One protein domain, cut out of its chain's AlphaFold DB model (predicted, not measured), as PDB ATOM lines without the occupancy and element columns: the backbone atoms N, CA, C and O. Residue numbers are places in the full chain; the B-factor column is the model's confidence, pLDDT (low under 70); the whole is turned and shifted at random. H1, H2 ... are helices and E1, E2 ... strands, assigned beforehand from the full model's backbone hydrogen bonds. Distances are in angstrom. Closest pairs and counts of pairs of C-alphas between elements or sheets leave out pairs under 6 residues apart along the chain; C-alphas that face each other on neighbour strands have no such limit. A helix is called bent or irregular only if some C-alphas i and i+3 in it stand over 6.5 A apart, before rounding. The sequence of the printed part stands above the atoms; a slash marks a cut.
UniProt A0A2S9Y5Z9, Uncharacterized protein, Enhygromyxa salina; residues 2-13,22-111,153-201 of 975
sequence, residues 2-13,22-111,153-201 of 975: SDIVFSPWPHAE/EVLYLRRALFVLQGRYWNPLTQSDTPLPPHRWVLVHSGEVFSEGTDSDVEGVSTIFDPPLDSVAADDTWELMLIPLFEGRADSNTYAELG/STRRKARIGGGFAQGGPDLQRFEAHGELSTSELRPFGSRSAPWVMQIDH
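Overview. This is residues 2 to 13, 22 to 111 and 153 to 201 of the 975 residues of an uncharacterized protein of Enhygromyxa salina (UniProt A0A2S9Y5Z9). Two small sheets lie face to face with their strands crossed, one built round the long, bent strand E2 and the other a strongly twisted sheet of E5, E4 and E7. Three short helices lie outside this sandwich: H1 and H2 only graze the smaller sheet, and H3 touches H2. The printed part has 151 residues, with named elements in the order E1 E2 E3 E4 E5 E6 E7 H1 H2 H3 E8; the class is mixed, helices and strands, though only 70 residues are in named elements, under half. The sheet round E2 is branched and mixed, while E5 E4 E7, in that order, is antiparallel. The whole is compact, with a radius of gyration of the C-alphas of 15.4 A and spans of 48 by 37 by 36 A.

Along the chain. E1 is residues 6 to 8, with C-alpha 6 at (-42.336, 38.331, 23.751). E2, residues 26 to 39, is 36.2 A long and bends by 53 degrees at residue 30. E3 is residues 44 to 47, E4 51 to 57 (19.5 A), E5 60 to 64, E6 73 to 77 and E7 89 to 96 (22.9 A). H1 is residues 105 to 110, H2 154 to 160, H3 171 to 177. E8, residues 195 to 198, ends at C-alpha 198 (-43.848, 23.306, 43.399).

Arrangement. E1 and E8 lie on one side of E2, E3 and E6 on the other side. E1 is antiparallel to E2 (N 27 and O 7, 2.8 A), as are E3, in a hairpin with E2 (N 46 and O 37, 2.8 A), and E6 (N 76 and O 31, 2.8 A); E8 is parallel to it (N 197 and O 34, 2.8 A). In the other sheet E4 is antiparallel to E7 (N 52 and O 95, 2.8 A) and to E5, its hairpin partner (N 55 and O 63, 2.8 A). The sheets' strands stand at 66 degrees; the closest C-alphas of E4 and E6 are those of Arg 52 and Ser 74, 6.1 A. H2 and H3 touch at a steep tilt of 56 degrees, the same way, closest at the C-alphas of Ala 158 and His 177, 5.3 A. Every O i to N i+4 pair is within hydrogen-bond range in H1 and H2, and 2 of 3 in H3.

Size, cuts and confidence. The C-alphas of Glu 22 and Gly 161, the two farthest apart, are 48.4 A apart. Residues 14 to 21 and 112 to 152 are not printed, with C-alpha gaps of 13.5 A and 11.5 A. The links E6 to E7 and H3 to E8 are long. Mean pLDDT of the printed part is 82.1; residues 2 to 13, 22 to 26, 100 to 106, 108 to 110 and 170 to 171 are under 70.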
ATOM      1  N   SER A   2     -54.576  36.525  26.071       39.66
ATOM      2  CA  SER A   2     -53.477  36.134  26.962       39.66
ATOM      3  C   SER A   2     -52.310  37.113  26.822       39.66
ATOM      4  O   SER A   2     -52.049  37.605  25.722       39.66
ATOM      5  N   ASP A   3     -51.606  37.368  27.924       46.31
ATOM      6  CA  ASP A   3     -50.366  38.144  27.934       46.31
ATOM      7  C   ASP A   3     -49.244  37.293  27.319       46.31
ATOM      8  O   ASP A   3     -48.480  36.629  28.023       46.31
ATOM      9  N   ILE A   4     -49.189  37.246  25.982       56.09
ATOM     10  CA  ILE A   4     -48.127  36.545  25.256       56.09
ATOM     11  C   ILE A   4     -46.825  37.309  25.493       56.09
ATOM     12  O   ILE A   4     -46.602  38.375  24.917       56.09
ATOM     13  N   VAL A   5     -45.972  36.752  26.350       60.25
ATOM     14  CA  VAL A   5     -44.636  37.283  26.605       60.25
ATOM     15  C   VAL A   5     -43.802  37.125  25.334       60.25
ATOM     16  O   VAL A   5     -43.654  36.024  24.798       60.25
ATOM     17  N   PHE A   6     -43.265  38.250  24.868       64.31
ATOM     18  CA  PHE A   6     -42.336  38.331  23.751       64.31
ATOM     19  C   PHE A   6     -40.995  38.882  24.235       64.31
ATOM     20  O   PHE A   6     -40.968  39.828  25.020       64.31
ATOM     21  N   SER A   7     -39.892  38.318  23.742       53.41
ATOM     22  CA  SER A   7     -38.529  38.766  24.063       53.41
ATOM     23  C   SER A   7     -37.699  38.933  22.786       53.41
ATOM     24  O   SER A   7     -37.865  38.118  21.871       53.41
ATOM     25  N   PRO A   8     -36.826  39.953  22.672       51.94
ATOM     26  CA  PRO A   8     -35.919  40.077  21.538       51.94
ATOM     27  C   PRO A   8     -34.958  38.881  21.454       51.94
ATOM     28  O   PRO A   8     -34.366  38.450  22.442       51.94
ATOM     29  N   TRP A   9     -34.792  38.347  20.247       50.62
ATOM     30  CA  TRP A   9     -33.861  37.266  19.950       50.62
ATOM     31  C   TRP A   9     -32.418  37.751  20.172       50.62
ATOM     32  O   TRP A   9     -32.021  38.730  19.534       50.62
ATOM     33  N   PRO A  10     -31.601  37.076  21.004       51.03
ATOM     34  CA  PRO A  10     -30.189  37.413  21.141       51.03
ATOM     35  C   PRO A  10     -29.463  37.154  19.815       51.03
ATOM     36  O   PRO A  10     -29.214  36.011  19.426       51.03
ATOM     37  N   HIS A  11     -29.150  38.228  19.094       48.16
ATOM     38  CA  HIS A  11     -28.225  38.186  17.971       48.16
ATOM     39  C   HIS A  11     -26.791  38.243  18.493       48.16
ATOM     40  O   HIS A  11     -26.464  39.090  19.320       48.16
ATOM     41  N   ALA A  12     -25.924  37.378  17.961       44.81
ATOM     42  CA  ALA A  12     -24.485  37.548  18.112       44.81
ATOM     43  C   ALA A  12     -24.071  38.922  17.560       44.81
ATOM     44  O   ALA A  12     -24.553  39.330  16.497       44.81
ATOM     45  N   GLU A  13     -23.204  39.617  18.296       43.41
ATOM     46  CA  GLU A  13     -22.895  41.032  18.097       43.41
ATOM     47  C   GLU A  13     -22.524  41.354  16.642       43.41
ATOM     48  O   GLU A  13     -21.515  40.904  16.095       43.41
ATOM     49  N   GLU A  22     -34.099  49.190  13.838       49.19
ATOM     50  CA  GLU A  22     -33.867  48.110  14.798       49.19
ATOM     51  C   GLU A  22     -34.927  47.006  14.641       49.19
ATOM     52  O   GLU A  22     -36.093  47.170  15.006       49.19
ATOM     53  N   VAL A  23     -34.532  45.873  14.053       51.38
ATOM     54  CA  VAL A  23     -35.422  44.722  13.846       51.38
ATOM     55  C   VAL A  23     -35.411  43.844  15.096       51.38
ATOM     56  O   VAL A  23     -34.621  42.910  15.218       51.38
ATOM     57  N   LEU A  24     -36.309  44.146  16.033       51.44
ATOM     58  CA  LEU A  24     -36.548  43.323  17.219       51.44
ATOM     59  C   LEU A  24     -37.262  42.019  16.821       51.44
ATOM     60  O   LEU A  24     -38.488  41.966  16.711       51.44
ATOM     61  N   TYR A  25     -36.493  40.953  16.598       56.19
ATOM     62  CA  TYR A  25     -37.020  39.608  16.358       56.19
ATOM     63  C   TYR A  25     -37.655  39.054  17.638       56.19
ATOM     64  O   TYR A  25     -36.951  38.635  18.550       56.19
ATOM     65  N   LEU A  26     -38.984  39.052  17.725       64.19
ATOM     66  CA  LEU A  26     -39.695  38.625  18.931       64.19
ATOM     67  C   LEU A  26     -39.841  37.095  19.006       64.19
ATOM     68  O   LEU A  26     -40.580  36.499  18.223       64.19
ATOM     69  N   ARG A  27     -39.190  36.462  19.990       73.56
ATOM     70  CA  ARG A  27     -39.472  35.074  20.400       73.56
ATOM     71  C   ARG A  27     -40.784  35.012  21.172       73.56
ATOM     72  O   ARG A  27     -41.012  35.849  22.044       73.56
ATOM     73  N   ARG A  28     -41.603  33.997  20.903       82.75
ATOM     74  CA  ARG A  28     -42.819  33.684  21.666       82.75
ATOM     75  C   ARG A  28     -42.477  32.785  22.857       82.75
ATOM     76  O   ARG A  28     -41.682  31.856  22.719       82.75
ATOM     77  N   ALA A  29     -43.057  33.072  24.018       87.12
ATOM     78  CA  ALA A  29     -42.949  32.209  25.190       87.12
ATOM     79  C   ALA A  29     -43.677  30.868  24.982       87.12
ATOM     80  O   ALA A  29     -44.872  30.852  24.672       87.12
ATOM     81  N   LEU A  30     -42.952  29.773  25.221       90.50
ATOM     82  CA  LEU A  30     -43.459  28.404  25.278       90.50
ATOM     83  C   LEU A  30     -43.995  28.094  26.680       90.50
ATOM     84  O   LEU A  30     -45.129  27.657  26.828       90.50
ATOM     85  N   PHE A  31     -43.217  28.365  27.727       93.00
ATOM     86  CA  PHE A  31     -43.648  28.130  29.106       93.00
ATOM     87  C   PHE A  31     -43.280  29.321  29.986       93.00
ATOM     88  O   PHE A  31     -42.113  29.703  30.046       93.00
ATOM     89  N   VAL A  32     -44.262  29.889  30.690       94.00
ATOM     90  CA  VAL A  32     -44.030  30.868  31.766       94.00
ATOM     91  C   VAL A  32     -44.270  30.154  33.092       94.00
ATOM     92  O   VAL A  32     -45.420  29.902  33.461       94.00
ATOM     93  N   LEU A  33     -43.188  29.782  33.778       95.75
ATOM     94  CA  LEU A  33     -43.225  28.963  34.991       95.75
ATOM     95  C   LEU A  33     -42.868  29.793  36.223       95.75
ATOM     96  O   LEU A  33     -42.011  30.668  36.141       95.75
ATOM     97  N   GLN A  34     -43.465  29.466  37.367       96.94
ATOM     98  CA  GLN A  34     -43.080  29.988  38.677       96.94
ATOM     99  C   GLN A  34     -42.523  28.850  39.537       96.94
ATOM    100  O   GLN A  34     -43.272  27.961  39.943       96.94
ATOM    101  N   GLY A  35     -41.221  28.866  39.821       96.94
ATOM    102  CA  GLY A  35     -40.600  27.897  40.723       96.94
ATOM    103  C   GLY A  35     -40.908  28.218  42.188       96.94
ATOM    104  O   GLY A  35     -40.690  29.351  42.618       96.94
ATOM    105  N   ARG A  36     -41.405  27.244  42.961       97.19
ATOM    106  CA  ARG A  36     -41.725  27.402  44.395       97.19
ATOM    107  C   ARG A  36     -41.315  26.187  45.229       97.19
ATOM    108  O   ARG A  36     -41.239  25.067  44.719       97.19
ATOM    109  N   TYR A  37     -41.078  26.424  46.516       96.00
ATOM    110  CA  TYR A  37     -40.795  25.409  47.533       96.00
ATOM    111  C   TYR A  37     -41.432  25.801  48.873       96.00
ATOM    112  O   TYR A  37     -41.678  26.982  49.120       96.00
ATOM    113  N   TRP A  38     -41.669  24.839  49.763       94.94
ATOM    114  CA  TRP A  38     -42.065  25.140  51.140       94.94
ATOM    115  C   TRP A  38     -40.871  25.634  51.958       94.94
ATOM    116  O   TRP A  38     -39.932  24.873  52.201       94.94
ATOM    117  N   ASN A  39     -40.916  26.889  52.415       94.31
ATOM    118  CA  ASN A  39     -39.946  27.397  53.377       94.31
ATOM    119  C   ASN A  39     -40.402  27.009  54.801       94.31
ATOM    120  O   ASN A  39     -41.462  27.459  55.248       94.31
ATOM    121  N   PRO A  40     -39.631  26.179  55.528       91.12
ATOM    122  CA  PRO A  40     -40.005  25.705  56.860       91.12
ATOM    123  C   PRO A  40     -39.874  26.771  57.959       91.12
ATOM    124  O   PRO A  40     -40.521  26.628  58.993       91.12
ATOM    125  N   LEU A  41     -39.080  27.834  57.759       90.31
ATOM    126  CA  LEU A  41     -38.924  28.913  58.746       90.31
ATOM    127  C   LEU A  41     -40.124  29.867  58.735       90.31
ATOM    128  O   LEU A  41     -40.559  30.329  59.786       90.31
ATOM    129  N   THR A  42     -40.684  30.142  57.553       91.44
ATOM    130  CA  THR A  42     -41.888  30.976  57.384       91.44
ATOM    131  C   THR A  42     -43.185  30.169  57.342       91.44
ATOM    132  O   THR A  42     -44.260  30.767  57.288       91.44
ATOM    133  N   GLN A  43     -43.086  28.832  57.331       90.31
ATOM    134  CA  GLN A  43     -44.189  27.879  57.163       90.31
ATOM    135  C   GLN A  43     -45.094  28.236  55.969       90.31
ATOM    136  O   GLN A  43     -46.318  28.319  56.084       90.31
ATOM    137  N   SER A  44     -44.477  28.509  54.813       94.06
ATOM    138  CA  SER A  44     -45.192  28.970  53.620       94.06
ATOM    139  C   SER A  44     -44.479  28.663  52.300       94.06
ATOM    140  O   SER A  44     -43.250  28.652  52.205       94.06
ATOM    141  N   ASP A  45     -45.269  28.448  51.243       95.00
ATOM    142  CA  ASP A  45     -44.755  28.285  49.881       95.00
ATOM    143  C   ASP A  45     -44.107  29.588  49.395       95.00
ATOM    144  O   ASP A  45     -44.776  30.600  49.170       95.00
ATOM    145  N   THR A  46     -42.800  29.551  49.177       96.19
ATOM    146  CA  THR A  46     -41.951  30.694  48.828       96.19
ATOM    147  C   THR A  46     -41.430  30.524  47.392       96.19
ATOM    148  O   THR A  46     -41.237  29.384  46.954       96.19
ATOM    149  N   PRO A  47     -41.225  31.605  46.612       96.88
ATOM    150  CA  PRO A  47     -40.484  31.536  45.353       96.88
ATOM    151  C   PRO A  47     -39.121  30.863  45.531       96.88
ATOM    152  O   PRO A  47     -38.457  31.056  46.549       96.88
ATOM    153  N   LEU A  48     -38.690  30.074  44.548       96.06
ATOM    154  CA  LEU A  48     -37.324  29.554  44.534       96.06
ATOM    155  C   LEU A  48     -36.304  30.697  44.390       96.06
ATOM    156  O   LEU A  48     -36.591  31.666  43.680       96.06
ATOM    157  N   PRO A  49     -35.095  30.556  44.971       94.56
ATOM    158  CA  PRO A  49     -33.963  31.425  44.658       94.56
ATOM    159  C   PRO A  49     -33.659  31.468  43.147       94.56
ATOM    160  O   PRO A  49     -34.115  30.578  42.414       94.56
ATOM    161  N   PRO A  50     -32.860  32.446  42.671       93.12
ATOM    162  CA  PRO A  50     -32.559  32.648  41.251       93.12
ATOM    163  C   PRO A  50     -32.267  31.345  40.494       93.12
ATOM    164  O   PRO A  50     -31.350  30.602  40.829       93.12
ATOM    165  N   HIS A  51     -33.083  31.030  39.493       92.81
ATOM    166  CA  HIS A  51     -33.017  29.774  38.752       92.81
ATOM    167  C   HIS A  51     -33.423  29.967  37.289       92.81
ATOM    168  O   HIS A  51     -34.003  30.986  36.918       92.81
ATOM    169  N   ARG A  52     -33.165  28.954  36.463       91.44
ATOM    170  CA  ARG A  52     -33.757  28.793  35.131       91.44
ATOM    171  C   ARG A  52     -34.517  27.480  35.061       91.44
ATOM    172  O   ARG A  52     -34.200  26.518  35.765       91.44
ATOM    173  N   TRP A  53     -35.477  27.432  34.151       93.00
ATOM    174  CA  TRP A  53     -36.051  26.184  33.663       93.00
ATOM    175  C   TRP A  53     -35.479  25.884  32.278       93.00
ATOM    176  O   TRP A  53     -35.421  26.773  31.428       93.00
ATOM    177  N   VAL A  54     -35.064  24.640  32.048       91.06
ATOM    178  CA  VAL A  54     -34.566  24.183  30.743       91.06
ATOM    179  C   VAL A  54     -35.369  22.990  30.242       91.06
ATOM    180  O   VAL A  54     -35.823  22.158  31.031       91.06
ATOM    181  N   LEU A  55     -35.556  22.919  28.927       90.94
ATOM    182  CA  LEU A  55     -36.210  21.813  28.239       90.94
ATOM    183  C   LEU A  55     -35.133  20.848  27.725       90.94
ATOM    184  O   LEU A  55     -34.284  21.232  26.916       90.94
ATOM    185  N   VAL A  56     -35.170  19.610  28.215       89.81
ATOM    186  CA  VAL A  56     -34.179  18.560  27.940       89.81
ATOM    187  C   VAL A  56     -34.801  17.482  27.059       89.81
ATOM    188  O   VAL A  56     -35.913  17.030  27.338       89.81
ATOM    189  N   HIS A  57     -34.072  17.033  26.037       87.94
ATOM    190  CA  HIS A  57     -34.428  15.883  25.200       87.94
ATOM    191  C   HIS A  57     -33.232  14.938  25.080       87.94
ATOM    192  O   HIS A  57     -32.102  15.380  24.900       87.94
ATOM    193  N   SER A  58     -33.466  13.629  25.211       82.69
ATOM    194  CA  SER A  58     -32.425  12.582  25.148       82.69
ATOM    195  C   SER A  58     -31.210  12.770  26.086       82.69
ATOM    196  O   SER A  58     -30.214  12.064  25.955       82.69
ATOM    197  N   GLY A  59     -31.310  13.667  27.077       77.50
ATOM    198  CA  GLY A  59     -30.231  14.042  28.002       77.50
ATOM    199  C   GLY A  59     -29.506  15.350  27.654       77.50
ATOM    200  O   GLY A  59     -28.710  15.817  28.464       77.50
ATOM    201  N   GLU A  60     -29.798  15.968  26.508       80.88
ATOM    202  CA  GLU A  60     -29.200  17.233  26.061       80.88
ATOM    203  C   GLU A  60     -30.155  18.422  26.284       80.88
ATOM    204  O   GLU A  60     -31.375  18.307  26.135       80.88
ATOM    205  N   VAL A  61     -29.602  19.585  26.649       77.62
ATOM    206  CA  VAL A  61     -30.368  20.832  26.821       77.62
ATOM    207  C   VAL A  61     -30.689  21.427  25.451       77.62
ATOM    208  O   VAL A  61     -29.785  21.785  24.700       77.62
ATOM    209  N   PHE A  62     -31.979  21.563  25.140       79.69
ATOM    210  CA  PHE A  62     -32.461  21.979  23.818       79.69
ATOM    211  C   PHE A  62     -33.059  23.394  23.804       79.69
ATOM    212  O   PHE A  62     -32.983  24.099  22.798       79.69
ATOM    213  N   SER A  63     -33.648  23.830  24.922       84.38
ATOM    214  CA  SER A  63     -34.101  25.211  25.122       84.38
ATOM    215  C   SER A  63     -33.832  25.646  26.557       84.38
ATOM    216  O   SER A  63     -34.164  24.922  27.495       84.38
ATOM    217  N   GLU A  64     -33.258  26.830  26.733       84.88
ATOM    218  CA  GLU A  64     -32.991  27.436  28.038       84.88
ATOM    219  C   GLU A  64     -33.895  28.657  28.246       84.88
ATOM    220  O   GLU A  64     -34.080  29.477  27.341       84.88
ATOM    221  N   GLY A  65     -34.510  28.742  29.428       86.62
ATOM    222  CA  GLY A  65     -35.351  29.865  29.823       86.62
ATOM    223  C   GLY A  65     -34.567  31.075  30.332       86.62
ATOM    224  O   GLY A  65     -33.357  31.025  30.537       86.62
ATOM    225  N   THR A  66     -35.279  32.178  30.560       90.31
ATOM    226  CA  THR A  66     -34.727  33.343  31.268       90.31
ATOM    227  C   THR A  66     -34.311  32.981  32.690       90.31
ATOM    228  O   THR A  66     -34.873  32.066  33.292       90.31
ATOM    229  N   ASP A  67     -33.424  33.789  33.273       91.25
ATOM    230  CA  ASP A  67     -33.323  33.886  34.731       91.25
ATOM    231  C   ASP A  67     -34.714  34.149  35.338       91.25
ATOM    232  O   ASP A  67     -35.550  34.843  34.740       91.25
ATOM    233  N   SER A  68     -34.973  33.581  36.513       94.00
ATOM    234  CA  SER A  68     -36.175  33.855  37.292       94.00
ATOM    235  C   SER A  68     -36.087  35.222  37.963       94.00
ATOM    236  O   SER A  68     -35.065  35.552  38.568       94.00
ATOM    237  N   ASP A  69     -37.176  35.982  37.949       93.00
ATOM    238  CA  ASP A  69     -37.280  37.196  38.763       93.00
ATOM    239  C   ASP A  69     -37.555  36.906  40.256       93.00
ATOM    240  O   ASP A  69     -37.591  35.759  40.700       93.00
ATOM    241  N   VAL A  70     -37.752  37.971  41.043       91.44
ATOM    242  CA  VAL A  70     -38.010  37.910  42.495       91.44
ATOM    243  C   VAL A  70     -39.340  37.244  42.877       91.44
ATOM    244  O   VAL A  70     -39.537  36.907  44.040       91.44
ATOM    245  N   GLU A  71     -40.251  37.035  41.921       93.94
ATOM    246  CA  GLU A  71     -41.471  36.244  42.124       93.94
ATOM    247  C   GLU A  71     -41.235  34.757  41.792       93.94
ATOM    248  O   GLU A  71     -42.146  33.940  41.932       93.94
ATOM    249  N   GLY A  72     -40.016  34.389  41.380       94.12
ATOM    250  CA  GLY A  72     -39.631  33.047  40.950       94.12
ATOM    251  C   GLY A  72     -40.054  32.726  39.516       94.12
ATOM    252  O   GLY A  72     -40.114  31.545  39.167       94.12
ATOM    253  N   VAL A  73     -40.390  33.733  38.696       95.94
ATOM    254  CA  VAL A  73     -40.965  33.530  37.356       95.94
ATOM    255  C   VAL A  73     -39.878  33.514  36.279       95.94
ATOM    256  O   VAL A  73     -39.209  34.519  36.050       95.94
ATOM    257  N   SER A  74     -39.738  32.384  35.577       94.31
ATOM    258  CA  SER A  74     -38.808  32.169  34.453       94.31
ATOM    259  C   SER A  74     -39.579  31.798  33.178       94.31
ATOM    260  O   SER A  74     -40.581  31.080  33.238       94.31
ATOM    261  N   THR A  75     -39.106  32.243  32.010       93.19
ATOM    262  CA  THR A  75     -39.770  32.006  30.714       93.19
ATOM    263  C   THR A  75     -38.905  31.190  29.752       93.19
ATOM    264  O   THR A  75     -37.850  31.661  29.336       93.19
ATOM    265  N   ILE A  76     -39.379  30.012  29.334       91.06
ATOM    266  CA  ILE A  76     -38.838  29.247  28.195       91.06
ATOM    267  C   ILE A  76     -39.503  29.745  26.905       91.06
ATOM    268  O   ILE A  76     -40.712  29.983  26.880       91.06
ATOM    269  N   PHE A  77     -38.735  29.870  25.823       88.19
ATOM    270  CA  PHE A  77     -39.222  30.277  24.496       88.19
ATOM    271  C   PHE A  77     -39.336  29.092  23.529       88.19
ATOM    272  O   PHE A  77     -38.633  28.093  23.695       88.19
ATOM    273  N   ASP A  78     -40.201  29.230  22.515       83.94
ATOM    274  CA  ASP A  78     -40.404  28.239  21.446       83.94
ATOM    275  C   ASP A  78     -39.049  27.857  20.791       83.94
ATOM    276  O   ASP A  78     -38.387  28.735  20.222       83.94
ATOM    277  N   PRO A  79     -38.606  26.584  20.864       80.38
ATOM    278  CA  PRO A  79     -37.369  26.131  20.230       80.38
ATOM    279  C   PRO A  79     -37.587  25.700  18.765       80.38
ATOM    280  O   PRO A  79     -38.722  25.442  18.356       80.38
ATOM    281  N   PRO A  80     -36.519  25.580  17.953       78.25
ATOM    282  CA  PRO A  80     -36.618  25.063  16.589       78.25
ATOM    283  C   PRO A  80     -36.851  23.543  16.595       78.25
ATOM    284  O   PRO A  80     -35.934  22.769  16.850       78.25
ATOM    285  N   LEU A  81     -38.079  23.106  16.303       79.56
ATOM    286  CA  LEU A  81     -38.475  21.685  16.320       79.56
ATOM    287  C   LEU A  81     -38.308  20.964  14.965       79.56
ATOM    288  O   LEU A  81     -38.674  19.799  14.846       79.56
ATOM    289  N   ASP A  82     -37.740  21.626  13.949       79.38
ATOM    290  CA  ASP A  82     -37.702  21.165  12.546       79.38
ATOM    291  C   ASP A  82     -36.984  19.815  12.310       79.38
ATOM    292  O   ASP A  82     -37.084  19.241  11.224       79.38
ATOM    293  N   SER A  83     -36.244  19.310  13.303       73.69
ATOM    294  CA  SER A  83     -35.447  18.077  13.236       73.69
ATOM    295  C   SER A  83     -35.844  16.999  14.254       73.69
ATOM    296  O   SER A  83     -35.071  16.062  14.445       73.69
ATOM    297  N   VAL A  84     -36.991  17.128  14.932       80.81
ATOM    298  CA  VAL A  84     -37.404  16.249  16.048       80.81
ATOM    299  C   VAL A  84     -38.743  15.565  15.731       80.81
ATOM    300  O   VAL A  84     -39.594  16.154  15.060       80.81
ATOM    301  N   ALA A  85     -38.948  14.315  16.161       83.88
ATOM    302  CA  ALA A  85     -40.176  13.575  15.871       83.88
ATOM    303  C   ALA A  85     -41.352  14.056  16.737       83.88
ATOM    304  O   ALA A  85     -41.178  14.622  17.814       83.88
ATOM    305  N   ALA A  86     -42.585  13.830  16.273       80.69
ATOM    306  CA  ALA A  86     -43.791  14.315  16.954       80.69
ATOM    307  C   ALA A  86     -44.075  13.599  18.293       80.69
ATOM    308  O   ALA A  86     -44.733  14.163  19.170       80.69
ATOM    309  N   ASP A  87     -43.581  12.369  18.432       82.69
ATOM    310  CA  ASP A  87     -43.720  11.468  19.577       82.69
ATOM    311  C   ASP A  87     -42.496  11.445  20.516       82.69
ATOM    312  O   ASP A  87     -42.583  10.857  21.600       82.69
ATOM    313  N   ASP A  88     -41.406  12.129  20.143       88.00
ATOM    314  CA  ASP A  88     -40.234  12.345  21.001       88.00
ATOM    315  C   ASP A  88     -40.613  13.037  22.317       88.00
ATOM    316  O   ASP A  88     -41.564  13.824  22.392       88.00
ATOM    317  N   THR A  89     -39.849  12.737  23.370       89.38
ATOM    318  CA  THR A  89     -40.137  13.193  24.733       89.38
ATOM    319  C   THR A  89     -39.173  14.242  25.247       89.38
ATOM    320  O   THR A  89     -37.998  14.300  24.872       89.38
ATOM    321  N   TRP A  90     -39.707  15.045  26.162       90.81
ATOM    322  CA  TRP A  90     -39.054  16.182  26.783       90.81
ATOM    323  C   TRP A  90     -39.296  16.157  28.289       90.81
ATOM    324  O   TRP A  90     -40.387  15.802  28.745       90.81
ATOM    325  N   GLU A  91     -38.307  16.587  29.063       92.25
ATOM    326  CA  GLU A  91     -38.454  16.849  30.494       92.25
ATOM    327  C   GLU A  91     -38.042  18.285  30.831       92.25
ATOM    328  O   GLU A  91     -37.176  18.869  30.176       92.25
ATOM    329  N   LEU A  92     -38.685  18.873  31.844       93.00
ATOM    330  CA  LEU A  92     -38.290  20.171  32.383       93.00
ATOM    331  C   LEU A  92     -37.309  19.938  33.528       93.00
ATOM    332  O   LEU A  92     -37.623  19.223  34.482       93.00
ATOM    333  N   MET A  93     -36.137  20.555  33.441       92.62
ATOM    334  CA  MET A  93     -35.077  20.471  34.440       92.62
ATOM    335  C   MET A  93     -34.856  21.837  35.093       92.62
ATOM    336  O   MET A  93     -34.888  22.875  34.427       92.62
ATOM    337  N   LEU A  94     -34.656  21.826  36.411       92.62
ATOM    338  CA  LEU A  94     -34.331  23.015  37.195       92.62
ATOM    339  C   LEU A  94     -32.824  23.272  37.123       92.62
ATOM    340  O   LEU A  94     -32.043  22.361  37.392       92.62
ATOM    341  N   ILE A  95     -32.425  24.511  36.846       89.75
ATOM    342  CA  ILE A  95     -31.035  24.973  36.929       89.75
ATOM    343  C   ILE A  95     -30.940  26.068  38.006       89.75
ATOM    344  O   ILE A  95     -31.394  27.187  37.768       89.75
ATOM    345  N   PRO A  96     -30.375  25.775  39.188       90.00
ATOM    346  CA  PRO A  96     -29.939  26.778  40.157       90.00
ATOM    347  C   PRO A  96     -28.953  27.779  39.545       90.00
ATOM    348  O   PRO A  96     -28.058  27.380  38.799       90.00
ATOM    349  N   LEU A  97     -29.074  29.058  39.900       87.44
ATOM    350  CA  LEU A  97     -28.066  30.079  39.612       87.44
ATOM    351  C   LEU A  97     -27.324  30.407  40.911       87.44
ATOM    352  O   LEU A  97     -27.933  30.809  41.902       87.44
ATOM    353  N   PHE A  98     -26.007  30.215  40.902       83.88
ATOM    354  CA  PHE A  98     -25.133  30.412  42.058       83.88
ATOM    355  C   PHE A  98     -24.392  31.752  41.948       83.88
ATOM    356  O   PHE A  98     -23.966  32.140  40.858       83.88
ATOM    357  N   GLU A  99     -24.206  32.466  43.059       72.25
ATOM    358  CA  GLU A  99     -23.542  33.774  43.021       72.25
ATOM    359  C   GLU A  99     -22.080  33.655  42.553       72.25
ATOM    360  O   GLU A  99     -21.264  32.946  43.136       72.25
ATOM    361  N   GLY A 100     -21.736  34.363  41.473       63.44
ATOM    362  CA  GLY A 100     -20.373  34.400  40.932       63.44
ATOM    363  C   GLY A 100     -19.930  33.171  40.123       63.44
ATOM    364  O   GLY A 100     -18.783  33.145  39.673       63.44
ATOM    365  N   ARG A 101     -20.805  32.182  39.885       59.19
ATOM    366  CA  ARG A 101     -20.553  31.022  39.003       59.19
ATOM    367  C   ARG A 101     -21.553  30.999  37.841       59.19
ATOM    368  O   ARG A 101     -22.673  31.476  37.976       59.19
ATOM    369  N   ALA A 102     -21.129  30.494  36.680       48.62
ATOM    370  CA  ALA A 102     -21.740  30.866  35.397       48.62
ATOM    371  C   ALA A 102     -22.280  29.711  34.527       48.62
ATOM    372  O   ALA A 102     -22.639  29.973  33.379       48.62
ATOM    373  N   ASP A 103     -22.346  28.463  35.014       56.84
ATOM    374  CA  ASP A 103     -22.870  27.341  34.218       56.84
ATOM    375  C   ASP A 103     -23.843  26.395  34.940       56.84
ATOM    376  O   ASP A 103     -23.919  26.312  36.167       56.84
ATOM    377  N   SER A 104     -24.612  25.693  34.108       54.25
ATOM    378  CA  SER A 104     -25.610  24.681  34.451       54.25
ATOM    379  C   SER A 104     -25.010  23.287  34.676       54.25
ATOM    380  O   SER A 104     -25.596  22.479  35.404       54.25
ATOM    381  N   ASN A 105     -23.835  23.010  34.098       61.97
ATOM    382  CA  ASN A 105     -23.124  21.730  34.216       61.97
ATOM    383  C   ASN A 105     -22.800  21.414  35.681       61.97
ATOM    384  O   ASN A 105     -23.025  20.291  36.138       61.97
ATOM    385  N   THR A 106     -22.381  22.435  36.437       65.50
ATOM    386  CA  THR A 106     -22.074  22.358  37.873       65.50
ATOM    387  C   THR A 106     -23.173  21.642  38.681       65.50
ATOM    388  O   THR A 106     -22.867  20.831  39.554       65.50
ATOM    389  N   TYR A 107     -24.464  21.867  38.395       70.25
ATOM    390  CA  TYR A 107     -25.550  21.199  39.135       70.25
ATOM    391  C   TYR A 107     -25.727  19.724  38.744       70.25
ATOM    392  O   TYR A 107     -25.995  18.884  39.607       70.25
ATOM    393  N   ALA A 108     -25.547  19.397  37.461       67.81
ATOM    394  CA  ALA A 108     -25.621  18.024  36.971       67.81
ATOM    395  C   ALA A 108     -24.488  17.153  37.544       67.81
ATOM    396  O   ALA A 108     -24.739  16.011  37.932       67.81
ATOM    397  N   GLU A 109     -23.278  17.708  37.666       67.12
ATOM    398  CA  GLU A 109     -22.112  17.034  38.254       67.12
ATOM    399  C   GLU A 109     -22.224  16.871  39.780       67.12
ATOM    400  O   GLU A 109     -21.938  15.796  40.309       67.12
ATOM    401  N   LEU A 110     -22.686  17.901  40.502       66.44
ATOM    402  CA  LEU A 110     -22.856  17.839  41.961       66.44
ATOM    403  C   LEU A 110     -24.011  16.921  42.401       66.44
ATOM    404  O   LEU A 110     -23.991  16.387  43.513       66.44
ATOM    405  N   GLY A 111     -25.051  16.769  41.575       77.31
ATOM    406  CA  GLY A 111     -26.224  15.930  41.848       77.31
ATOM    407  C   GLY A 111     -27.150  16.422  42.978       77.31
ATOM    408  O   GLY A 111     -28.227  15.849  43.170       77.31
ATOM    409  N   SER A 153     -35.681  17.183  37.938       92.62
ATOM    410  CA  SER A 153     -36.432  17.278  36.689       92.62
ATOM    411  C   SER A 153     -37.836  16.713  36.879       92.62
ATOM    412  O   SER A 153     -38.068  15.922  37.802       92.62
ATOM    413  N   THR A 154     -38.774  17.071  36.004       93.69
ATOM    414  CA  THR A 154     -40.149  16.549  36.040       93.69
ATOM    415  C   THR A 154     -40.161  15.026  35.957       93.69
ATOM    416  O   THR A 154     -40.785  14.365  36.784       93.69
ATOM    417  N   ARG A 155     -39.385  14.443  35.040       91.88
ATOM    418  CA  ARG A 155     -39.274  12.990  34.868       91.88
ATOM    419  C   ARG A 155     -38.668  12.294  36.088       91.88
ATOM    420  O   ARG A 155     -39.161  11.255  36.529       91.88
ATOM    421  N   ARG A 156     -37.624  12.883  36.687       89.75
ATOM    422  CA  ARG A 156     -37.011  12.362  37.918       89.75
ATOM    423  C   ARG A 156     -37.961  12.470  39.109       89.75
ATOM    424  O   ARG A 156     -38.022  11.521  39.889       89.75
ATOM    425  N   LYS A 157     -38.731  13.558  39.224       90.94
ATOM    426  CA  LYS A 157     -39.775  13.717  40.245       90.94
ATOM    427  C   LYS A 157     -40.887  12.683  40.069       90.94
ATOM    428  O   LYS A 157     -41.178  11.973  41.021       90.94
ATOM    429  N   ALA A 158     -41.434  12.515  38.866       90.00
ATOM    430  CA  ALA A 158     -42.468  11.514  38.593       90.00
ATOM    431  C   ALA A 158     -42.000  10.081  38.919       90.00
ATOM    432  O   ALA A 158     -42.726   9.332  39.568       90.00
ATOM    433  N   ARG A 159     -40.753   9.726  38.569       88.50
ATOM    434  CA  ARG A 159     -40.140   8.428  38.912       88.50
ATOM    435  C   ARG A 159     -39.958   8.207  40.421       88.50
ATOM    436  O   ARG A 159     -39.994   7.068  40.873       88.50
ATOM    437  N   ILE A 160     -39.716   9.271  41.187       84.44
ATOM    438  CA  ILE A 160     -39.574   9.241  42.656       84.44
ATOM    439  C   ILE A 160     -40.948   9.221  43.354       84.44
ATOM    440  O   ILE A 160     -41.098   8.639  44.432       84.44
ATOM    441  N   GLY A 161     -41.948   9.833  42.719       82.81
ATOM    442  CA  GLY A 161     -43.298  10.029  43.227       82.81
ATOM    443  C   GLY A 161     -43.548  11.449  43.748       82.81
ATOM    444  O   GLY A 161     -42.669  12.313  43.767       82.81
ATOM    445  N   GLY A 162     -44.797  11.682  44.158       81.44
ATOM    446  CA  GLY A 162     -45.295  12.957  44.685       81.44
ATOM    447  C   GLY A 162     -46.171  13.749  43.708       81.44
ATOM    448  O   GLY A 162     -46.886  14.646  44.137       81.44
ATOM    449  N   GLY A 163     -46.180  13.399  42.417       88.19
ATOM    450  CA  GLY A 163     -46.998  14.088  41.408       88.19
ATOM    451  C   GLY A 163     -46.614  15.563  41.240       88.19
ATOM    452  O   GLY A 163     -45.474  15.943  41.499       88.19
ATOM    453  N   PHE A 164     -47.559  16.405  40.815       91.12
ATOM    454  CA  PHE A 164     -47.348  17.843  40.611       91.12
ATOM    455  C   PHE A 164     -48.546  18.644  41.128       91.12
ATOM    456  O   PHE A 164     -49.689  18.249  40.917       91.12
ATOM    457  N   ALA A 165     -48.289  19.795  41.761       88.88
ATOM    458  CA  ALA A 165     -49.343  20.663  42.307       88.88
ATOM    459  C   ALA A 165     -50.253  21.273  41.220       88.88
ATOM    460  O   ALA A 165     -51.390  21.651  41.492       88.88
ATOM    461  N   GLN A 166     -49.736  21.377  39.994       88.56
ATOM    462  CA  GLN A 166     -50.470  21.716  38.782       88.56
ATOM    463  C   GLN A 166     -50.012  20.765  37.672       88.56
ATOM    464  O   GLN A 166     -48.808  20.631  37.440       88.56
ATOM    465  N   GLY A 167     -50.960  20.111  36.997       81.25
ATOM    466  CA  GLY A 167     -50.681  19.259  35.841       81.25
ATOM    467  C   GLY A 167     -50.160  20.042  34.626       81.25
ATOM    468  O   GLY A 167     -50.048  21.270  34.655       81.25
ATOM    469  N   GLY A 168     -49.799  19.313  33.569       79.69
ATOM    470  CA  GLY A 168     -49.143  19.871  32.386       79.69
ATOM    471  C   GLY A 168     -50.075  20.452  31.315       79.69
ATOM    472  O   GLY A 168     -51.302  20.418  31.453       79.69
ATOM    473  N   PRO A 169     -49.498  20.953  30.202       73.00
ATOM    474  CA  PRO A 169     -50.239  21.362  29.009       73.00
ATOM    475  C   PRO A 169     -51.107  20.233  28.438       73.00
ATOM    476  O   PRO A 169     -52.174  20.515  27.891       73.00
ATOM    477  N   ASP A 170     -50.666  18.981  28.579       69.69
ATOM    478  CA  ASP A 170     -51.517  17.796  28.683       69.69
ATOM    479  C   ASP A 170     -51.304  17.192  30.082       69.69
ATOM    480  O   ASP A 170     -50.186  17.183  30.603       69.69
ATOM    481  N   LEU A 171     -52.383  16.731  30.710       65.88
ATOM    482  CA  LEU A 171     -52.359  16.189  32.064       65.88
ATOM    483  C   LEU A 171     -51.837  14.748  32.070       65.88
ATOM    484  O   LEU A 171     -51.020  14.389  32.916       65.88
ATOM    485  N   GLN A 172     -52.273  13.913  31.119       74.88
ATOM    486  CA  GLN A 172     -52.225  12.459  31.304       74.88
ATOM    487  C   GLN A 172     -50.801  11.888  31.251       74.88
ATOM    488  O   GLN A 172     -50.465  11.009  32.047       74.88
ATOM    489  N   ARG A 173     -49.950  12.382  30.342       80.06
ATOM    490  CA  ARG A 173     -48.542  11.956  30.258       80.06
ATOM    491  C   ARG A 173     -47.674  12.646  31.312       80.06
ATOM    492  O   ARG A 173     -46.835  11.996  31.941       80.06
ATOM    493  N   PHE A 174     -47.910  13.937  31.538       86.81
ATOM    494  CA  PHE A 174     -47.118  14.738  32.462       86.81
ATOM    495  C   PHE A 174     -47.290  14.282  33.917       86.81
ATOM    496  O   PHE A 174     -46.297  14.089  34.613       86.81
ATOM    497  N   GLU A 175     -48.518  14.027  34.372       83.44
ATOM    498  CA  GLU A 175     -48.781  13.560  35.743       83.44
ATOM    499  C   GLU A 175     -48.229  12.149  35.999       83.44
ATOM    500  O   GLU A 175     -47.710  11.880  37.082       83.44
ATOM    501  N   ALA A 176     -48.292  11.257  35.002       83.38
ATOM    502  CA  ALA A 176     -47.854   9.866  35.136       83.38
ATOM    503  C   ALA A 176     -46.332   9.668  35.003       83.38
ATOM    504  O   ALA A 176     -45.773   8.754  35.616       83.38
ATOM    505  N   HIS A 177     -45.658  10.470  34.170       88.81
ATOM    506  CA  HIS A 177     -44.260  10.234  33.778       88.81
ATOM    507  C   HIS A 177     -43.354  11.464  33.879       88.81
ATOM    508  O   HIS A 177     -42.137  11.321  33.775       88.81
ATOM    509  N   GLY A 178     -43.903  12.665  34.090       90.94
ATOM    510  CA  GLY A 178     -43.137  13.914  34.058       90.94
ATOM    511  C   GLY A 178     -42.565  14.241  32.674       90.94
ATOM    512  O   GLY A 178     -41.639  15.046  32.575       90.94
ATOM    513  N   GLU A 179     -43.088  13.600  31.627       91.06
ATOM    514  CA  GLU A 179     -42.698  13.784  30.229       91.06
ATOM    515  C   GLU A 179     -43.756  14.618  29.495       91.06
ATOM    516  O   GLU A 179     -44.955  14.423  29.702       91.06
ATOM    517  N   LEU A 180     -43.299  15.495  28.604       89.50
ATOM    518  CA  LEU A 180     -44.097  16.138  27.555       89.50
ATOM    519  C   LEU A 180     -43.722  15.484  26.213       89.50
ATOM    520  O   LEU A 180     -42.551  15.144  26.031       89.50
ATOM    521  N   SER A 181     -44.647  15.321  25.263       86.44
ATOM    522  CA  SER A 181     -44.275  14.998  23.867       86.44
ATOM    523  C   SER A 181     -44.037  16.250  23.020       86.44
ATOM    524  O   SER A 181     -44.538  17.329  23.338       86.44
ATOM    525  N   THR A 182     -43.324  16.121  21.897       87.19
ATOM    526  CA  THR A 182     -43.146  17.222  20.926       87.19
ATOM    527  C   THR A 182     -44.488  17.793  20.459       87.19
ATOM    528  O   THR A 182     -44.622  19.004  20.299       87.19
ATOM    529  N   SER A 183     -45.515  16.948  20.307       81.50
ATOM    530  CA  SER A 183     -46.874  17.378  19.946       81.50
ATOM    531  C   SER A 183     -47.607  18.181  21.041       81.50
ATOM    532  O   SER A 183     -48.580  18.880  20.750       81.50
ATOM    533  N   GLU A 184     -47.123  18.122  22.285       77.88
ATOM    534  CA  GLU A 184     -47.656  18.833  23.454       77.88
ATOM    535  C   GLU A 184     -46.902  20.142  23.757       77.88
ATOM    536  O   GLU A 184     -47.362  20.918  24.600       77.88
ATOM    537  N   LEU A 185     -45.779  20.424  23.077       86.00
ATOM    538  CA  LEU A 185     -45.000  21.658  23.243       86.00
ATOM    539  C   LEU A 185     -45.756  22.871  22.678       86.00
ATOM    540  O   LEU A 185     -45.531  23.330  21.558       86.00
ATOM    541  N   ARG A 186     -46.679  23.396  23.487       85.94
ATOM    542  CA  ARG A 186     -47.529  24.550  23.177       85.94
ATOM    543  C   ARG A 186     -47.530  25.576  24.319       85.94
ATOM    544  O   ARG A 186     -47.515  25.164  25.478       85.94
ATOM    545  N   PRO A 187     -47.642  26.882  24.008       88.94
ATOM    546  CA  PRO A 187     -47.675  27.965  24.988       88.94
ATOM    547  C   PRO A 187     -48.591  27.735  26.196       88.94
ATOM    548  O   PRO A 187     -49.811  27.622  26.042       88.94
ATOM    549  N   PHE A 188     -47.996  27.701  27.391       89.56
ATOM    550  CA  PHE A 188     -48.673  27.452  28.666       89.56
ATOM    551  C   PHE A 188     -48.135  28.355  29.791       89.56
ATOM    552  O   PHE A 188     -46.951  28.699  29.835       89.56
ATOM    553  N   GLY A 189     -49.023  28.755  30.705       90.56
ATOM    554  CA  GLY A 189     -48.765  29.839  31.656       90.56
ATOM    555  C   GLY A 189     -48.777  31.236  31.011       90.56
ATOM    556  O   GLY A 189     -48.883  31.404  29.796       90.56
ATOM    557  N   SER A 190     -48.709  32.263  31.852       91.31
ATOM    558  CA  SER A 190     -48.603  33.683  31.485       91.31
ATOM    559  C   SER A 190     -48.005  34.460  32.661       91.31
ATOM    560  O   SER A 190     -47.993  33.944  33.773       91.31
ATOM    561  N   ARG A 191     -47.529  35.699  32.486       87.94
ATOM    562  CA  ARG A 191     -46.928  36.430  33.625       87.94
ATOM    563  C   ARG A 191     -47.947  36.789  34.720       87.94
ATOM    564  O   ARG A 191     -47.587  36.843  35.886       87.94
ATOM    565  N   SER A 192     -49.215  36.986  34.357       88.25
ATOM    566  CA  SER A 192     -50.331  37.250  35.279       88.25
ATOM    567  C   SER A 192     -50.948  35.979  35.894       88.25
ATOM    568  O   SER A 192     -51.686  36.066  36.873       88.25
ATOM    569  N   ALA A 193     -50.635  34.802  35.344       92.25
ATOM    570  CA  ALA A 193     -50.999  33.483  35.862       92.25
ATOM    571  C   ALA A 193     -49.966  32.437  35.378       92.25
ATOM    572  O   ALA A 193     -50.176  31.815  34.325       92.25
ATOM    573  N   PRO A 194     -48.819  32.295  36.070       94.38
ATOM    574  CA  PRO A 194     -47.745  31.387  35.668       94.38
ATOM    575  C   PRO A 194     -48.061  29.933  36.037       94.38
ATOM    576  O   PRO A 194     -48.877  29.658  36.918       94.38
ATOM    577  N   TRP A 195     -47.392  28.990  35.374       94.31
ATOM    578  CA  TRP A 195     -47.473  27.565  35.704       94.31
ATOM    579  C   TRP A 195     -46.609  27.271  36.938       94.31
ATOM    580  O   TRP A 195     -45.389  27.425  36.900       94.31
ATOM    581  N   VAL A 196     -47.233  26.897  38.055       95.06
ATOM    582  CA  VAL A 196     -46.553  26.809  39.356       95.06
ATOM    583  C   VAL A 196     -45.857  25.457  39.526       95.06
ATOM    584  O   VAL A 196     -46.494  24.427  39.755       95.06
ATOM    585  N   MET A 197     -44.526  25.479  39.477       95.00
ATOM    586  CA  MET A 197     -43.645  24.338  39.726       95.00
ATOM    587  C   MET A 197     -43.266  24.264  41.206       95.00
ATOM    588  O   MET A 197     -42.216  24.750  41.627       95.00
ATOM    589  N   GLN A 198     -44.129  23.627  41.999       95.25
ATOM    590  CA  GLN A 198     -43.848  23.306  43.399       95.25
ATOM    591  C   GLN A 198     -42.903  22.091  43.485       95.25
ATOM    592  O   GLN A 198     -43.329  20.926  43.390       95.25
ATOM    593  N   ILE A 199     -41.600  22.342  43.641       94.25
ATOM    594  CA  ILE A 199     -40.566  21.307  43.465       94.25
ATOM    595  C   ILE A 199     -40.648  20.179  44.499       94.25
ATOM    596  O   ILE A 199     -40.325  19.033  44.180       94.25
ATOM    597  N   ASP A 200     -41.193  20.463  45.678       93.94
ATOM    598  CA  ASP A 200     -41.335  19.558  46.821       93.94
ATOM    599  C   ASP A 200     -42.773  19.028  47.026       93.94
ATOM    600  O   ASP A 200     -43.048  18.326  47.991       93.94
ATOM    601  N   HIS A 201     -43.711  19.328  46.118       93.69
ATOM    602  CA  HIS A 201     -45.080  18.804  46.202       93.69
ATOM    603  C   HIS A 201     -45.123  17.267  46.287       93.69
ATOM    604  O   HIS A 201     -44.451  16.594  45.500       93.69
TER     605      HIS A 201